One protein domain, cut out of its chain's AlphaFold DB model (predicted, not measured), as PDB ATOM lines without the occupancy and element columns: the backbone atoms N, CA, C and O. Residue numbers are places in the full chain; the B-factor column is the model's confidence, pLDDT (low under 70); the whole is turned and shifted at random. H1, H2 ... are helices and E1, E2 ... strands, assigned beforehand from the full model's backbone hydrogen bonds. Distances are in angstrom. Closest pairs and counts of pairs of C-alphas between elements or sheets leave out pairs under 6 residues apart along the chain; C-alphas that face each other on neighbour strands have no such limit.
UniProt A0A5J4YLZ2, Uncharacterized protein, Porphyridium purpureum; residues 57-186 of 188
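This is residues 57 to 186 of the 188 residues of an uncharacterized protein of Porphyridium purpureum (UniProt A0A5J4YLZ2). A twisted sheet of five antiparallel strands forms a slab, with helices H1 and H2 packed over one face as a second layer and meeting each other near the end of H2. Two long stretches with no named element, residues 57 to 70 and 75 to 97, loop out beyond the edge strand E1, and the second then runs back past E5 to H1. The printed part has 130 residues, with two named helices and five named strands in the order E1 H1 E2 E3 E4 E5 H2; across the sheet the order is E1 E5 E4 E3 E2. The class is mixed, helices and strands; the whole is compact, with a radius of gyration of the C-alphas of 13.9 A and spans of 41 by 32 by 26 A.

E1, residues 71 to 74, is an edge strand and the antiparallel neighbour of E5, residues 154 to 163, with N 72 and O 161 2.8 A apart, within hydrogen-bond range. E2, residues 115 to 120, E3, residues 126 to 132, E4, residues 139 to 150, and E5 form a meander, each strand the antiparallel neighbour of the one before, in three hairpins. Within hydrogen-bond range are N 118 and O 128 between E2 and E3, 2.8 A, N 129 and O 142 between E3 and E4, 2.7 A, and N 145 and O 158 between E4 and E5, 2.8 A. H1, residues 98 to 110, is on the sheet at a height of 6.8 A and only just over E5, with 3 of its C-alphas falling on that strand; the closest C-alphas of the two are those of Lys 98 and Ser 155, 5.1 A. H2, residues 172 to 186, is on the sheet at a height of 9.9 A, over E5 and along the strands, at 21 degrees to E5 on the local plane. H1 and H2 touch, at a steep tilt of 61 degrees and opposite ways; their closest C-alphas are those of Phe 105 and Leu 184, 5.8 A. Every O i to N i+4 pair is within hydrogen-bond range in H1, and 10 of 11 are in H2.

E1 begins at C-alpha 71, (360.682, 327.465, 534.095), and is 10.2 A long. H1 is 18.2 A long, E2 14.5 A and E3 19.8 A. E4, the longest strand, measures 34.6 A and ends at C-alpha 150, (377.283, 348.451, 544.257). E5 measures 30.6 A. H2 measures 21.3 A and ends at C-alpha 186, (363.353, 350.882, 527.668).

The two C-alphas farthest apart are those of Leu 135 and Pro 151, 41.8 A. The printed part has no cut, and the link from E1 to H1, 23 residues, is long. The mean pLDDT of the printed part is 88.0; residues 64 to 68, 135 to 136 and 166 to 170 are under 70.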
ATOM      1  N   GLU A  57     356.702 331.479 545.906       87.94
ATOM      2  CA  GLU A  57     357.766 331.361 546.906       87.94
ATOM      3  C   GLU A  57     358.700 332.565 546.778       87.94
ATOM      4  O   GLU A  57     359.170 332.854 545.675       87.94
ATOM      5  N   LEU A  58     358.945 333.278 547.877       88.44
ATOM      6  CA  LEU A  58     359.774 334.485 547.855       88.44
ATOM      7  C   LEU A  58     361.243 334.193 548.145       88.44
ATOM      8  O   LEU A  58     362.107 334.940 547.698       88.44
ATOM      9  N   ASP A  59     361.539 333.111 548.859       86.31
ATOM     10  CA  ASP A  59     362.917 332.733 549.120       86.31
ATOM     11  C   ASP A  59     363.519 332.011 547.908       86.31
ATOM     12  O   ASP A  59     363.297 330.822 547.662       86.31
ATOM     13  N   LEU A  60     364.319 332.755 547.140       79.50
ATOM     14  CA  LEU A  60     365.020 332.230 545.973       79.50
ATOM     15  C   LEU A  60     366.088 331.188 546.334       79.50
ATOM     16  O   LEU A  60     366.511 330.449 545.454       79.50
ATOM     17  N   SER A  61     366.537 331.090 547.589       74.25
ATOM     18  CA  SER A  61     367.573 330.128 547.983       74.25
ATOM     19  C   SER A  61     367.026 328.712 548.197       74.25
ATOM     20  O   SER A  61     367.756 327.728 548.038       74.25
ATOM     21  N   THR A  62     365.731 328.596 548.499       71.25
ATOM     22  CA  THR A  62     365.062 327.335 548.843       71.25
ATOM     23  C   THR A  62     364.150 326.805 547.737       71.25
ATOM     24  O   THR A  62     363.480 325.784 547.930       71.25
ATOM     25  N   LEU A  63     364.160 327.427 546.548       75.38
ATOM     26  CA  LEU A  63     363.322 327.003 545.426       75.38
ATOM     27  C   LEU A  63     363.610 325.554 545.021       75.38
ATOM     28  O   LEU A  63     364.675 325.193 544.507       75.38
ATOM     29  N   LYS A  64     362.588 324.717 545.194       67.56
ATOM     30  CA  LYS A  64     362.540 323.353 544.673       67.56
ATOM     31  C   LYS A  64     361.528 323.312 543.552       67.56
ATOM     32  O   LYS A  64     360.324 323.395 543.787       67.56
ATOM     33  N   THR A  65     362.017 323.146 542.338       63.72
ATOM     34  CA  THR A  65     361.153 322.969 541.177       63.72
ATOM     35  C   THR A  65     361.094 321.482 540.854       63.72
ATOM     36  O   THR A  65     362.038 320.720 541.101       63.72
ATOM     37  N   ARG A  66     359.962 321.036 540.322       59.09
ATOM     38  CA  ARG A  66     359.832 319.669 539.833       59.09
ATOM     39  C   ARG A  66     360.456 319.601 538.439       59.09
ATOM     40  O   ARG A  66     360.082 320.366 537.556       59.09
ATOM     41  N   GLY A  67     361.387 318.668 538.231       59.75
ATOM     42  CA  GLY A  67     362.020 318.460 536.925       59.75
ATOM     43  C   GLY A  67     360.997 318.269 535.795       59.75
ATOM     44  O   GLY A  67     359.962 317.624 535.987       59.75
ATOM     45  N   GLY A  68     361.286 318.846 534.625       62.25
ATOM     46  CA  GLY A  68     360.424 318.792 533.438       62.25
ATOM     47  C   GLY A  68     359.304 319.838 533.392       62.25
ATOM     48  O   GLY A  68     358.506 319.817 532.461       62.25
ATOM     49  N   MET A  69     359.212 320.742 534.371       73.44
ATOM     50  CA  MET A  69     358.313 321.897 534.290       73.44
ATOM     51  C   MET A  69     358.965 323.049 533.524       73.44
ATOM     52  O   MET A  69     360.161 323.307 533.660       73.44
ATOM     53  N   ASN A  70     358.153 323.768 532.748       82.69
ATOM     54  CA  ASN A  70     358.586 324.982 532.071       82.69
ATOM     55  C   ASN A  70     358.946 326.035 533.127       82.69
ATOM     56  O   ASN A  70     358.081 326.470 533.892       82.69
ATOM     57  N   SER A  71     360.215 326.424 533.187       88.31
ATOM     58  CA  SER A  71     360.682 327.465 534.095       88.31
ATOM     59  C   SER A  71     361.909 328.185 533.545       88.31
ATOM     60  O   SER A  71     362.646 327.631 532.735       88.31
ATOM     61  N   GLU A  72     362.105 329.422 533.985       91.56
ATOM     62  CA  GLU A  72     363.272 330.251 533.688       91.56
ATOM     63  C   GLU A  72     363.744 330.901 534.990       91.56
ATOM     64  O   GLU A  72     362.940 331.526 535.684       91.56
ATOM     65  N   LEU A  73     365.031 330.756 535.315       92.06
ATOM     66  CA  LEU A  73     365.647 331.323 536.513       92.06
ATOM     67  C   LEU A  73     366.891 332.117 536.129       92.06
ATOM     68  O   LEU A  73     367.921 331.528 535.813       92.06
ATOM     69  N   LEU A  74     366.827 333.440 536.230       94.38
ATOM     70  CA  LEU A  74     368.004 334.296 536.134       94.38
ATOM     71  C   LEU A  74     368.368 334.781 537.530       94.38
ATOM     72  O   LEU A  74     367.531 335.365 538.213       94.38
ATOM     73  N   ALA A  75     369.603 334.555 537.961       92.81
ATOM     74  CA  ALA A  75     370.069 335.000 539.267       92.81
ATOM     75  C   ALA A  75     371.589 335.219 539.252       92.81
ATOM     76  O   ALA A  75     372.302 334.392 538.680       92.81
ATOM     77  N   PRO A  76     372.105 336.288 539.888       90.44
ATOM     78  CA  PRO A  76     373.537 336.456 540.112       90.44
ATOM     79  C   PRO A  76     374.155 335.276 540.875       90.44
ATOM     80  O   PRO A  76     373.470 334.537 541.590       90.44
ATOM     81  N   ALA A  77     375.476 335.127 540.757       84.75
ATOM     82  CA  ALA A  77     376.213 334.103 541.488       84.75
ATOM     83  C   ALA A  77     375.958 334.210 543.005       84.75
ATOM     84  O   ALA A  77     375.984 335.297 543.574       84.75
ATOM     85  N   GLY A  78     375.698 333.074 543.656       82.69
ATOM     86  CA  GLY A  78     375.468 332.991 545.104       82.69
ATOM     87  C   GLY A  78     374.022 333.215 545.569       82.69
ATOM     88  O   GLY A  78     373.676 332.729 546.639       82.69
ATOM     89  N   VAL A  79     373.152 333.847 544.771       82.94
ATOM     90  CA  VAL A  79     371.766 334.171 545.188       82.94
ATOM     91  C   VAL A  79     370.847 332.945 545.165       82.94
ATOM     92  O   VAL A  79     370.014 332.764 546.046       82.94
ATOM     93  N   ALA A  80     371.014 332.078 544.166       82.75
ATOM     94  CA  ALA A  80     370.148 330.919 543.926       82.75
ATOM     95  C   ALA A  80     370.955 329.619 543.733       82.75
ATOM     96  O   ALA A  80     370.544 328.706 543.018       82.75
ATOM     97  N   ALA A  81     372.133 329.524 544.359       76.06
ATOM     98  CA  ALA A  81     373.075 328.419 544.149       76.06
ATOM     99  C   ALA A  81     372.526 327.035 544.565       76.06
ATOM    100  O   ALA A  81     372.966 326.019 544.034       76.06
ATOM    101  N   GLY A  82     371.560 326.991 545.490       76.06
ATOM    102  CA  GLY A  82     370.904 325.758 545.948       76.06
ATOM    103  C   GLY A  82     369.710 325.297 545.099       76.06
ATOM    104  O   GLY A  82     369.146 324.236 545.373       76.06
ATOM    105  N   CYS A  83     369.315 326.074 544.085       77.12
ATOM    106  CA  CYS A  83     368.111 325.817 543.299       77.12
ATOM    107  C   CYS A  83     368.227 324.600 542.384       77.12
ATOM    108  O   CYS A  83     369.290 324.275 541.852       77.12
ATOM    109  N   LYS A  84     367.083 323.954 542.140       77.62
ATOM    110  CA  LYS A  84     366.942 322.909 541.117       77.62
ATOM    111  C   LYS A  84     365.740 323.216 540.217       77.62
ATOM    112  O   LYS A  84     364.627 323.105 540.732       77.62
ATOM    113  N   PRO A  85     365.925 323.523 538.912       72.81
ATOM    114  CA  PRO A  85     367.203 323.614 538.207       72.81
ATOM    115  C   PRO A  85     368.041 324.808 538.691       72.81
ATOM    116  O   PRO A  85     367.489 325.737 539.284       72.81
ATOM    117  N   PRO A  86     369.366 324.779 538.461       82.12
ATOM    118  CA  PRO A  86     370.211 325.938 538.711       82.12
ATOM    119  C   PRO A  86     369.797 327.113 537.807       82.12
ATOM    120  O   PRO A  86     369.111 326.899 536.802       82.12
ATOM    121  N   PRO A  87     370.235 328.344 538.125       87.81
ATOM    122  CA  PRO A  87     370.013 329.491 537.255       87.81
ATOM    123  C   PRO A  87     370.497 329.231 535.824       87.81
ATOM    124  O   PRO A  87     371.606 328.738 535.616       87.81
ATOM    125  N   SER A  88     369.669 329.580 534.839       89.25
ATOM    126  CA  SER A  88     370.002 329.517 533.411       89.25
ATOM    127  C   SER A  88     370.987 330.614 532.996       89.25
ATOM    128  O   SER A  88     371.637 330.498 531.957       89.25
ATOM    129  N   GLY A  89     371.116 331.669 533.803       90.88
ATOM    130  CA  GLY A  89     372.047 332.767 533.584       90.88
ATOM    131  C   GLY A  89     371.889 333.882 534.614       90.88
ATOM    132  O   GLY A  89     371.259 333.709 535.659       90.88
ATOM    133  N   THR A  90     372.449 335.046 534.298       93.94
ATOM    134  CA  THR A  90     372.365 336.256 535.122       93.94
ATOM    135  C   THR A  90     371.601 337.345 534.381       93.94
ATOM    136  O   THR A  90     371.736 337.491 533.165       93.94
ATOM    137  N   ALA A  91     370.820 338.143 535.109       92.50
ATOM    138  CA  ALA A  91     370.262 339.366 534.549       92.50
ATOM    139  C   ALA A  91     371.371 340.405 534.311       92.50
ATOM    140  O   ALA A  91     372.464 340.327 534.877       92.50
ATOM    141  N   LYS A  92     371.071 341.397 533.471       95.50
ATOM    142  CA  LYS A  92     371.924 342.566 533.255       95.50
ATOM    143  C   LYS A  92     372.142 343.321 534.575       95.50
ATOM    144  O   LYS A  92     371.250 343.383 535.425       95.50
ATOM    145  N   VAL A  93     373.333 343.893 534.737       97.50
ATOM    146  CA  VAL A  93     373.607 344.891 535.777       97.50
ATOM    147  C   VAL A  93     373.238 346.258 535.214       97.50
ATOM    148  O   VAL A  93     373.681 346.624 534.124       97.50
ATOM    149  N   TYR A  94     372.409 346.992 535.942       97.75
ATOM    150  CA  TYR A  94     371.934 348.312 535.562       97.75
ATOM    151  C   TYR A  94     372.702 349.381 536.349       97.75
ATOM    152  O   TYR A  94     372.868 349.228 537.562       97.75
ATOM    153  N   PRO A  95     373.155 350.469 535.698       97.50
ATOM    154  CA  PRO A  95     373.886 351.560 536.345       97.50
ATOM    155  C   PRO A  95     372.925 352.530 537.055       97.50
ATOM    156  O   PRO A  95     372.953 353.736 536.825       97.50
ATOM    157  N   VAL A  96     372.012 351.984 537.857       98.19
ATOM    158  CA  VAL A  96     371.066 352.729 538.688       98.19
ATOM    159  C   VAL A  96     370.999 352.094 540.068       98.19
ATOM    160  O   VAL A  96     371.256 350.895 540.229       98.19
ATOM    161  N   ASP A  97     370.602 352.880 541.063       98.12
ATOM    162  CA  ASP A  97     370.324 352.359 542.393       98.12
ATOM    163  C   ASP A  97     369.152 351.357 542.371       98.12
ATOM    164  O   ASP A  97     368.282 351.367 541.489       98.12
ATOM    165  N   LYS A  98     369.126 350.478 543.372       97.38
ATOM    166  CA  LYS A  98     368.142 349.399 543.479       97.38
ATOM    167  C   LYS A  98     366.696 349.894 543.561       97.38
ATOM    168  O   LYS A  98     365.803 349.224 543.041       97.38
ATOM    169  N   GLN A  99     366.444 351.048 544.182       97.31
ATOM    170  CA  GLN A  99     365.093 351.596 544.290       97.31
ATOM    171  C   GLN A  99     364.593 352.059 542.915       97.31
ATOM    172  O   GLN A  99     363.484 351.698 542.521       97.31
ATOM    173  N   THR A 100     365.435 352.746 542.140       98.12
ATOM    174  CA  THR A 100     365.123 353.126 540.754       98.12
ATOM    175  C   THR A 100     364.840 351.902 539.880       98.12
ATOM    176  O   THR A 100     363.832 351.882 539.164       98.12
ATOM    177  N   LEU A 101     365.680 350.862 539.959       98.38
ATOM    178  CA  LEU A 101     365.474 349.609 539.221       98.38
ATOM    179  C   LEU A 101     364.123 348.967 539.565       98.38
ATOM    180  O   LEU A 101     363.357 348.603 538.668       98.38
ATOM    181  N   LYS A 102     363.817 348.868 540.862       97.81
ATOM    182  CA  LYS A 102     362.557 348.329 541.378       97.81
ATOM    183  C   LYS A 102     361.354 349.108 540.855       97.81
ATOM    184  O   LYS A 102     360.431 348.505 540.309       97.81
ATOM    185  N   ASP A 103     361.379 350.432 540.943       97.69
ATOM    186  CA  ASP A 103     360.261 351.274 540.510       97.69
ATOM    187  C   ASP A 103     360.013 351.177 538.998       97.69
ATOM    188  O   ASP A 103     358.860 351.084 538.559       97.69
ATOM    189  N   ARG A 104     361.077 351.137 538.182       98.19
ATOM    190  CA  ARG A 104     360.949 350.921 536.729       98.19
ATOM    191  C   ARG A 104     360.410 349.540 536.402       98.19
ATOM    192  O   ARG A 104     359.501 349.421 535.581       98.19
ATOM    193  N   PHE A 105     360.890 348.507 537.083       98.19
ATOM    194  CA  PHE A 105     360.375 347.158 536.885       98.19
ATOM    195  C   PHE A 105     358.893 347.054 537.264       98.19
ATOM    196  O   PHE A 105     358.098 346.505 536.504       98.19
ATOM    197  N   LEU A 106     358.473 347.633 538.392       96.31
ATOM    198  CA  LEU A 106     357.063 347.624 538.797       96.31
ATOM    199  C   LEU A 106     356.162 348.355 537.791       96.31
ATOM    200  O   LEU A 106     355.029 347.921 537.568       96.31
ATOM    201  N   ARG A 107     356.660 349.397 537.115       96.31
ATOM    202  CA  ARG A 107     355.943 350.033 535.998       96.31
ATOM    203  C   ARG A 107     355.794 349.096 534.797       96.31
ATOM    204  O   ARG A 107     354.696 349.001 534.247       96.31
ATOM    205  N   VAL A 108     356.845 348.354 534.437       97.25
ATOM    206  CA  VAL A 108     356.769 347.314 533.394       97.25
ATOM    207  C   VAL A 108     355.685 346.290 533.732       97.25
ATOM    208  O   VAL A 108     354.889 345.949 532.857       97.25
ATOM    209  N   ILE A 109     355.616 345.834 534.990       95.19
ATOM    210  CA  ILE A 109     354.595 344.882 535.456       95.19
ATOM    211  C   ILE A 109     353.189 345.483 535.413       95.19
ATOM    212  O   ILE A 109     352.247 344.808 534.993       95.19
ATOM    213  N   ALA A 110     353.028 346.749 535.802       91.69
ATOM    214  CA  ALA A 110     351.736 347.429 535.758       91.69
ATOM    215  C   ALA A 110     351.149 347.467 534.335       91.69
ATOM    216  O   ALA A 110     349.938 347.308 534.169       91.69
ATOM    217  N   ALA A 111     352.007 347.578 533.314       92.75
ATOM    218  CA  ALA A 111     351.619 347.528 531.904       92.75
ATOM    219  C   ALA A 111     351.252 346.116 531.397       92.75
ATOM    220  O   ALA A 111     350.727 345.984 530.293       92.75
ATOM    221  N   GLN A 112     351.486 345.051 532.176       91.25
ATOM    222  CA  GLN A 112     351.148 343.680 531.785       91.25
ATOM    223  C   GLN A 112     349.678 343.370 532.118       91.25
ATOM    224  O   GLN A 112     349.324 343.200 533.291       91.25
ATOM    225  N   PRO A 113     348.780 343.220 531.124       85.25
ATOM    226  CA  PRO A 113     347.345 343.082 531.388       85.25
ATOM    227  C   PRO A 113     346.988 341.791 532.137       85.25
ATOM    228  O   PRO A 113     346.014 341.762 532.882       85.25
ATOM    229  N   ARG A 114     347.801 340.737 531.993       87.69
ATOM    230  CA  ARG A 114     347.557 339.391 532.544       87.69
ATOM    231  C   ARG A 114     348.450 339.040 533.738       87.69
ATOM    232  O   ARG A 114     348.666 337.859 534.006       87.69
ATOM    233  N   THR A 115     348.984 340.045 534.422       90.81
ATOM    234  CA  THR A 115     349.853 339.860 535.589       90.81
ATOM    235  C   THR A 115     349.333 340.655 536.774       90.81
ATOM    236  O   THR A 115     348.920 341.810 536.626       90.81
ATOM    237  N   VAL A 116     349.349 340.030 537.945       89.31
ATOM    238  CA  VAL A 116     348.907 340.621 539.211       89.31
ATOM    239  C   VAL A 116     349.939 340.387 540.304       89.31
ATOM    240  O   VAL A 116     350.689 339.409 540.264       89.31
ATOM    241  N   LEU A 117     349.988 341.304 541.269       90.62
ATOM    242  CA  LEU A 117     350.860 341.204 542.431       90.62
ATOM    243  C   LEU A 117     350.221 340.276 543.468       90.62
ATOM    244  O   LEU A 117     349.174 340.581 544.020       90.62
ATOM    245  N   SER A 118     350.863 339.157 543.771       90.19
ATOM    246  CA  SER A 118     350.342 338.183 544.732       90.19
ATOM    247  C   SER A 118     350.868 338.424 546.144       90.19
ATOM    248  O   SER A 118     350.107 338.379 547.108       90.19
ATOM    249  N   VAL A 119     352.165 338.703 546.289       90.12
ATOM    250  CA  VAL A 119     352.802 338.871 547.600       90.12
ATOM    251  C   VAL A 119     354.045 339.746 547.505       90.12
ATOM    252  O   VAL A 119     354.691 339.812 546.465       90.12
ATOM    253  N   VAL A 120     354.384 340.405 548.608       92.69
ATOM    254  CA  VAL A 120     355.631 341.148 548.795       92.69
ATOM    255  C   VAL A 120     356.307 340.660 550.080       92.69
ATOM    256  O   VAL A 120     355.615 340.361 551.057       92.69
ATOM    257  N   SER A 121     357.636 340.560 550.085       93.12
ATOM    258  CA  SER A 121     358.429 340.285 551.288       93.12
ATOM    259  C   SER A 121     358.329 341.438 552.296       93.12
ATOM    260  O   SER A 121     357.959 342.561 551.950       93.12
ATOM    261  N   GLN A 122     358.671 341.185 553.563       91.31
ATOM    262  CA  GLN A 122     358.599 342.211 554.615       91.31
ATOM    263  C   GLN A 122     359.516 343.413 554.337       91.31
ATOM    264  O   GLN A 122     359.126 344.553 554.584       91.31
ATOM    265  N   ASP A 123     360.702 343.159 553.785       91.19
ATOM    266  CA  ASP A 123     361.682 344.177 553.387       91.19
ATOM    267  C   ASP A 123     361.335 344.887 552.067       91.19
ATOM    268  O   ASP A 123     361.969 345.880 551.717       91.19
ATOM    269  N   LYS A 124     360.304 344.421 551.347       92.75
ATOM    270  CA  LYS A 124     359.894 344.935 550.031       92.75
ATOM    271  C   LYS A 124     361.015 344.924 548.990       92.75
ATOM    272  O   LYS A 124     361.065 345.799 548.121       92.75
ATOM    273  N   GLU A 125     361.891 343.929 549.065       94.06
ATOM    274  CA  GLU A 125     362.912 343.679 548.044       94.06
ATOM    275  C   GLU A 125     362.561 342.502 547.144       94.06
ATOM    276  O   GLU A 125     363.117 342.379 546.054       94.06
ATOM    277  N   THR A 126     361.604 341.667 547.554       94.75
ATOM    278  CA  THR A 126     361.173 340.503 546.785       94.75
ATOM    279  C   THR A 126     359.662 340.496 546.584       94.75
ATOM    280  O   THR A 126     358.874 340.708 547.505       94.75
ATOM    281  N   TYR A 127     359.253 340.264 545.343       95.88
ATOM    282  CA  TYR A 127     357.880 340.371 544.877       95.88
ATOM    283  C   TYR A 127     357.466 339.079 544.188       95.88
ATOM    284  O   TYR A 127     358.184 338.555 543.338       95.88
ATOM    285  N   GLY A 128     356.285 338.587 544.539       94.38
ATOM    286  CA  GLY A 128     355.637 337.445 543.919       94.38
ATOM    287  C   GLY A 128     354.463 337.906 543.068       94.38
ATOM    288  O   GLY A 128     353.566 338.595 543.553       94.38
ATOM    289  N   PHE A 129     354.430 337.476 541.817       93.44
ATOM    290  CA  PHE A 129     353.388 337.763 540.845       93.44
ATOM    291  C   PHE A 129     352.748 336.475 540.335       93.44
ATOM    292  O   PHE A 129     353.382 335.421 540.274       93.44
ATOM    293  N   VAL A 130     351.500 336.594 539.899       91.50
ATOM    294  CA  VAL A 130     350.814 335.563 539.118       91.50
ATOM    295  C   VAL A 130     350.615 336.115 537.715       91.50
ATOM    296  O   VAL A 130     350.005 337.169 537.533       91.50
ATOM    297  N   ALA A 131     351.152 335.420 536.716       90.44
ATOM    298  CA  ALA A 131     350.998 335.752 535.307       90.44
ATOM    299  C   ALA A 131     350.193 334.656 534.609       90.44
ATOM    300  O   ALA A 131     350.483 333.480 534.776       90.44
ATOM    301  N   ARG A 132     349.197 335.014 533.798       85.69
ATOM    302  CA  ARG A 132     348.349 334.022 533.117       85.69
ATOM    303  C   ARG A 132     348.616 333.955 531.628       85.69
ATOM    304  O   ARG A 132     348.783 334.986 530.977       85.69
ATOM    305  N   SER A 133     348.638 332.745 531.070       76.62
ATOM    306  CA  SER A 133     348.764 332.523 529.620       76.62
ATOM    307  C   SER A 133     347.556 333.068 528.838       76.62
ATOM    308  O   SER A 133     346.473 333.242 529.388       76.62
ATOM    309  N   LEU A 134     347.747 333.411 527.557       72.31
ATOM    310  CA  LEU A 134     346.758 334.193 526.794       72.31
ATOM    311  C   LEU A 134     345.523 333.361 526.446       72.31
ATOM    312  O   LEU A 134     344.404 333.826 526.603       72.31
ATOM    313  N   LEU A 135     345.755 332.140 525.963       68.62
ATOM    314  CA  LEU A 135     344.715 331.269 525.419       68.62
ATOM    315  C   LEU A 135     344.089 330.385 526.502       68.62
ATOM    316  O   LEU A 135     342.872 330.282 526.587       68.62
ATOM    317  N   MET A 136     344.923 329.777 527.350       68.12
ATOM    318  CA  MET A 136     344.482 328.785 528.339       68.12
ATOM    319  C   MET A 136     344.290 329.367 529.746       68.12
ATOM    320  O   MET A 136     343.825 328.661 530.634       68.12
ATOM    321  N   GLN A 137     344.678 330.628 529.977       73.44
ATOM    322  CA  GLN A 137     344.615 331.315 531.281       73.44
ATOM    323  C   GLN A 137     345.309 330.593 532.448       73.44
ATOM    324  O   GLN A 137     345.107 330.950 533.614       73.44
ATOM    325  N   TYR A 138     346.169 329.614 532.151       79.50
ATOM    326  CA  TYR A 138     346.942 328.913 533.168       79.50
ATOM    327  C   TYR A 138     347.851 329.881 533.930       79.50
ATOM    328  O   TYR A 138     348.528 330.682 533.272       79.50
ATOM    329  N   PRO A 139     347.843 329.824 535.276       85.31
ATOM    330  CA  PRO A 139     348.708 330.640 536.109       85.31
ATOM    331  C   PRO A 139     350.143 330.102 536.104       85.31
ATOM    332  O   PRO A 139     350.394 328.920 536.343       85.31
ATOM    333  N   ASP A 140     351.070 331.021 535.886       88.94
ATOM    334  CA  ASP A 140     352.496 330.878 536.121       88.94
ATOM    335  C   ASP A 140     352.874 331.783 537.303       88.94
ATOM    336  O   ASP A 140     352.386 332.915 537.420       88.94
ATOM    337  N   LEU A 141     353.740 331.289 538.183       91.06
ATOM    338  CA  LEU A 141     354.258 332.039 539.324       91.06
ATOM    339  C   LEU A 141     355.551 332.721 538.921       91.06
ATOM    340  O   LEU A 141     356.422 332.090 538.318       91.06
ATOM    341  N   VAL A 142     355.683 333.993 539.279       93.81
ATOM    342  CA  VAL A 142     356.906 334.750 539.040       93.81
ATOM    343  C   VAL A 142     357.385 335.377 540.336       93.81
ATOM    344  O   VAL A 142     356.642 336.126 540.956       93.81
ATOM    345  N   THR A 143     358.623 335.110 540.726       94.81
ATOM    346  CA  THR A 143     359.281 335.739 541.874       94.81
ATOM    347  C   THR A 143     360.404 336.627 541.370       94.81
ATOM    348  O   THR A 143     361.188 336.206 540.524       94.81
ATOM    349  N   VAL A 144     360.492 337.854 541.875       96.62
ATOM    350  CA  VAL A 144     361.524 338.828 541.502       96.62
ATOM    351  C   VAL A 144     362.132 339.413 542.761       96.62
ATOM    352  O   VAL A 144     361.396 339.948 543.582       96.62
ATOM    353  N   SER A 145     363.451 339.331 542.898       96.31
ATOM    354  CA  SER A 145     364.217 339.930 543.990       96.31
ATOM    355  C   SER A 145     365.193 340.960 543.434       96.31
ATOM    356  O   SER A 145     365.869 340.690 542.440       96.31
ATOM    357  N   PHE A 146     365.262 342.138 544.048       97.25
ATOM    358  CA  PHE A 146     366.158 343.219 543.639       97.25
ATOM    359  C   PHE A 146     367.408 343.236 544.515       97.25
ATOM    360  O   PHE A 146     367.323 343.129 545.737       97.25
ATOM    361  N   LEU A 147     368.576 343.385 543.891       96.06
ATOM    362  CA  LEU A 147     369.867 343.300 544.567       96.06
ATOM    363  C   LEU A 147     370.745 344.495 544.211       96.06
ATOM    364  O   LEU A 147     370.817 344.904 543.052       96.06
ATOM    365  N   ASP A 148     371.456 345.017 545.205       96.38
ATOM    366  CA  ASP A 148     372.560 345.941 544.970       96.38
ATOM    367  C   ASP A 148     373.764 345.153 544.438       96.38
ATOM    368  O   ASP A 148     374.104 344.091 544.962       96.38
ATOM    369  N   VAL A 149     374.405 345.676 543.394       95.69
ATOM    370  CA  VAL A 149     375.734 345.224 542.957       95.69
ATOM    371  C   VAL A 149     376.782 346.123 543.600       95.69
ATOM    372  O   VAL A 149     377.703 345.638 544.251       95.69
ATOM    373  N   GLU A 150     376.574 347.433 543.492       95.00
ATOM    374  CA  GLU A 150     377.283 348.451 544.257       95.00
ATOM    375  C   GLU A 150     376.247 349.389 544.895       95.00
ATOM    376  O   GLU A 150     375.505 350.051 544.159       95.00
ATOM    377  N   PRO A 151     376.155 349.447 546.240       93.44
ATOM    378  CA  PRO A 151     375.106 350.188 546.931       93.44
ATOM    379  C   PRO A 151     374.982 351.638 546.459       93.44
ATOM    380  O   PRO A 151     375.930 352.419 546.525       93.44
ATOM    381  N   GLY A 152     373.788 351.998 545.987       92.69
ATOM    382  CA  GLY A 152     373.474 353.346 545.509       92.69
ATOM    383  C   GLY A 152     374.025 353.703 544.123       92.69
ATOM    384  O   GLY A 152     373.773 354.812 543.663       92.69
ATOM    385  N   GLN A 153     374.738 352.797 543.445       95.38
ATOM    386  CA  GLN A 153     375.309 353.057 542.117       95.38
ATOM    387  C   GLN A 153     374.815 352.085 541.051       95.38
ATOM    388  O   GLN A 153     374.455 352.501 539.952       95.38
ATOM    389  N   SER A 154     374.824 350.788 541.356       97.81
ATOM    390  CA  SER A 154     374.429 349.764 540.399       97.81
ATOM    391  C   SER A 154     373.662 348.639 541.066       97.81
ATOM    392  O   SER A 154     373.904 348.263 542.216       97.81
ATOM    393  N   SER A 155     372.718 348.086 540.322       97.94
ATOM    394  CA  SER A 155     371.799 347.076 540.821       97.94
ATOM    395  C   SER A 155     371.483 346.042 539.752       97.94
ATOM    396  O   SER A 155     371.723 346.216 538.556       97.94
ATOM    397  N   THR A 156     370.967 344.910 540.198       97.62
ATOM    398  CA  THR A 156     370.493 343.834 539.339       97.62
ATOM    399  C   THR A 156     369.264 343.195 539.970       97.62
ATOM    400  O   THR A 156     368.786 343.615 541.026       97.62
ATOM    401  N   LEU A 157     368.718 342.184 539.312       97.38
ATOM    402  CA  LEU A 157     367.580 341.439 539.816       97.38
ATOM    403  C   LEU A 157     367.777 339.943 539.595       97.38
ATOM    404  O   LEU A 157     368.367 339.511 538.604       97.38
ATOM    405  N   ALA A 158     367.249 339.155 540.519       96.12
ATOM    406  CA  ALA A 158     367.005 337.743 540.317       96.12
ATOM    407  C   ALA A 158     365.521 337.555 539.989       96.12
ATOM    408  O   ALA A 158     364.658 338.127 540.651       96.12
ATOM    409  N   ILE A 159     365.215 336.782 538.954       95.62
ATOM    410  CA  ILE A 159     363.853 336.528 538.493       95.62
ATOM    411  C   ILE A 159     363.662 335.046 538.227       95.62
ATOM    412  O   ILE A 159     364.428 334.418 537.497       95.62
ATOM    413  N   TYR A 160     362.597 334.507 538.802       93.69
ATOM    414  CA  TYR A 160     362.181 333.136 538.617       93.69
ATOM    415  C   TYR A 160     360.757 333.084 538.082       93.69
ATOM    416  O   TYR A 160     359.844 333.531 538.761       93.69
ATOM    417  N   SER A 161     360.553 332.539 536.885       92.56
ATOM    418  CA  SER A 161     359.230 332.340 536.283       92.56
ATOM    419  C   SER A 161     358.991 330.851 536.086       92.56
ATOM    420  O   SER A 161     359.782 330.192 535.418       92.56
ATOM    421  N   GLN A 162     357.891 330.319 536.614       89.75
ATOM    422  CA  GLN A 162     357.578 328.894 536.539       89.75
ATOM    423  C   GLN A 162     356.102 328.630 536.306       89.75
ATOM    424  O   GLN A 162     355.234 329.325 536.833       89.75
ATOM    425  N   SER A 163     355.816 327.563 535.573       86.25
ATOM    426  CA  SER A 163     354.449 327.071 535.454       86.25
ATOM    427  C   SER A 163     354.010 326.312 536.700       86.25
ATOM    428  O   SER A 163     354.812 325.631 537.330       86.25
ATOM    429  N   ILE A 164     352.727 326.421 537.057       79.81
ATOM    430  CA  ILE A 164     352.101 325.570 538.088       79.81
ATOM    431  C   ILE A 164     351.606 324.264 537.462       79.81
ATOM    432  O   ILE A 164     351.717 323.191 538.054       79.81
ATOM    433  N   TYR A 165     351.068 324.361 536.243       70.94
ATOM    434  CA  TYR A 165     350.467 323.255 535.507       70.94
ATOM    435  C   TYR A 165     351.198 323.015 534.184       70.94
ATOM    436  O   TYR A 165     351.594 323.956 533.503       70.94
ATOM    437  N   GLY A 166     351.302 321.742 533.792       59.97
ATOM    438  CA  GLY A 166     351.819 321.330 532.487       59.97
ATOM    439  C   GLY A 166     353.346 321.212 532.402       59.97
ATOM    440  O   GLY A 166     354.099 321.950 533.030       59.97
ATOM    441  N   GLN A 167     353.794 320.251 531.590       55.25
ATOM    442  CA  GLN A 167     355.203 320.032 531.222       55.25
ATOM    443  C   GLN A 167     355.520 320.525 529.798       55.25
ATOM    444  O   GLN A 167     356.606 320.289 529.282       55.25
ATOM    445  N   GLY A 168     354.562 321.181 529.134       56.69
ATOM    446  CA  GLY A 168     354.725 321.640 527.756       56.69
ATOM    447  C   GLY A 168     355.808 322.715 527.644       56.69
ATOM    448  O   GLY A 168     355.641 323.834 528.140       56.69
ATOM    449  N   ASP A 169     356.905 322.392 526.962       58.81
ATOM    450  CA  ASP A 169     358.010 323.311 526.691       58.81
ATOM    451  C   ASP A 169     357.683 324.273 525.540       58.81
ATOM    452  O   ASP A 169     358.283 324.263 524.470       58.81
ATOM    453  N   LEU A 170     356.683 325.129 525.746       69.00
ATOM    454  CA  LEU A 170     356.432 326.252 524.839       69.00
ATOM    455  C   LEU A 170     357.323 327.464 525.161       69.00
ATOM    456  O   LEU A 170     357.069 328.556 524.655       69.00
ATOM    457  N   GLY A 171     358.309 327.317 526.059       83.88
ATOM    458  CA  GLY A 171     359.200 328.403 526.477       83.88
ATOM    459  C   GLY A 171     358.499 329.661 527.014       83.88
ATOM    460  O   GLY A 171     359.095 330.736 527.006       83.88
ATOM    461  N   ALA A 172     357.236 329.570 527.456       87.56
ATOM    462  CA  ALA A 172     356.430 330.738 527.814       87.56
ATOM    463  C   ALA A 172     357.044 331.551 528.966       87.56
ATOM    464  O   ALA A 172     357.030 332.781 528.921       87.56
ATOM    465  N   ASN A 173     357.636 330.876 529.958       90.38
ATOM    466  CA  ASN A 173     358.313 331.530 531.078       90.38
ATOM    467  C   ASN A 173     359.585 332.253 530.629       90.38
ATOM    468  O   ASN A 173     359.753 333.435 530.922       90.38
ATOM    469  N   LYS A 174     360.430 331.590 529.833       91.31
ATOM    470  CA  LYS A 174     361.633 332.202 529.257       91.31
ATOM    471  C   LYS A 174     361.311 333.414 528.390       91.31
ATOM    472  O   LYS A 174     361.942 334.465 528.512       91.31
ATOM    473  N   LYS A 175     360.291 333.289 527.538       92.25
ATOM    474  CA  LYS A 175     359.805 334.381 526.694       92.25
ATOM    475  C   LYS A 175     359.313 335.554 527.541       92.25
ATOM    476  O   LYS A 175     359.719 336.679 527.281       92.25
ATOM    477  N   ARG A 176     358.521 335.294 528.587       93.50
ATOM    478  CA  ARG A 176     358.044 336.329 529.517       93.50
ATOM    479  C   ARG A 176     359.191 337.079 530.180       93.50
ATOM    480  O   ARG A 176     359.200 338.304 530.147       93.50
ATOM    481  N   VAL A 177     360.151 336.355 530.760       95.62
ATOM    482  CA  VAL A 177     361.319 336.967 531.411       95.62
ATOM    483  C   VAL A 177     362.075 337.847 530.415       95.62
ATOM    484  O   VAL A 177     362.382 338.994 530.719       95.62
ATOM    485  N   THR A 178     362.286 337.350 529.196       95.94
ATOM    486  CA  THR A 178     362.966 338.097 528.128       95.94
ATOM    487  C   THR A 178     362.205 339.370 527.740       95.94
ATOM    488  O   THR A 178     362.802 340.438 527.642       95.94
ATOM    489  N   GLU A 179     360.885 339.286 527.550       95.94
ATOM    490  CA  GLU A 179     360.032 340.432 527.204       95.94
ATOM    491  C   GLU A 179     360.008 341.492 528.312       95.94
ATOM    492  O   GLU A 179     360.067 342.687 528.022       95.94
ATOM    493  N   TRP A 180     359.953 341.074 529.578       97.56
ATOM    494  CA  TRP A 180     359.960 341.993 530.717       97.56
ATOM    495  C   TRP A 180     361.303 342.698 530.876       97.56
ATOM    496  O   TRP A 180     361.319 343.908 531.092       97.56
ATOM    497  N   LEU A 181     362.418 341.983 530.714       97.88
ATOM    498  CA  LEU A 181     363.749 342.594 530.737       97.88
ATOM    499  C   LEU A 181     363.943 343.569 529.569       97.88
ATOM    500  O   LEU A 181     364.428 344.673 529.777       97.88
ATOM    501  N   ALA A 182     363.469 343.225 528.369       98.00
ATOM    502  CA  ALA A 182     363.528 344.125 527.218       98.00
ATOM    503  C   ALA A 182     362.639 345.374 527.374       98.00
ATOM    504  O   ALA A 182     362.937 346.424 526.807       98.00
ATOM    505  N   ALA A 183     361.522 345.276 528.101       97.62
ATOM    506  CA  ALA A 183     360.699 346.433 528.447       97.62
ATOM    507  C   ALA A 183     361.352 347.285 529.545       97.62
ATOM    508  O   ALA A 183     361.314 348.509 529.462       97.62
ATOM    509  N   LEU A 184     361.997 346.651 530.527       98.00
ATOM    510  CA  LEU A 184     362.771 347.340 531.559       98.00
ATOM    511  C   LEU A 184     363.942 348.123 530.954       98.00
ATOM    512  O   LEU A 184     364.142 349.276 531.317       98.00
ATOM    513  N   ASP A 185     364.647 347.544 529.982       97.62
ATOM    514  CA  ASP A 185     365.709 348.220 529.226       97.62
ATOM    515  C   ASP A 185     365.236 349.498 528.509       97.62
ATOM    516  O   ASP A 185     366.063 350.322 528.143       97.62
ATOM    517  N   LYS A 186     363.927 349.666 528.272       97.56
ATOM    518  CA  LYS A 186     363.353 350.882 527.668       97.56
ATOM    519  C   LYS A 186     362.906 351.919 528.700       97.56
ATOM    520  O   LYS A 186     362.664 353.065 528.336       97.56
TER     521      LYS A 186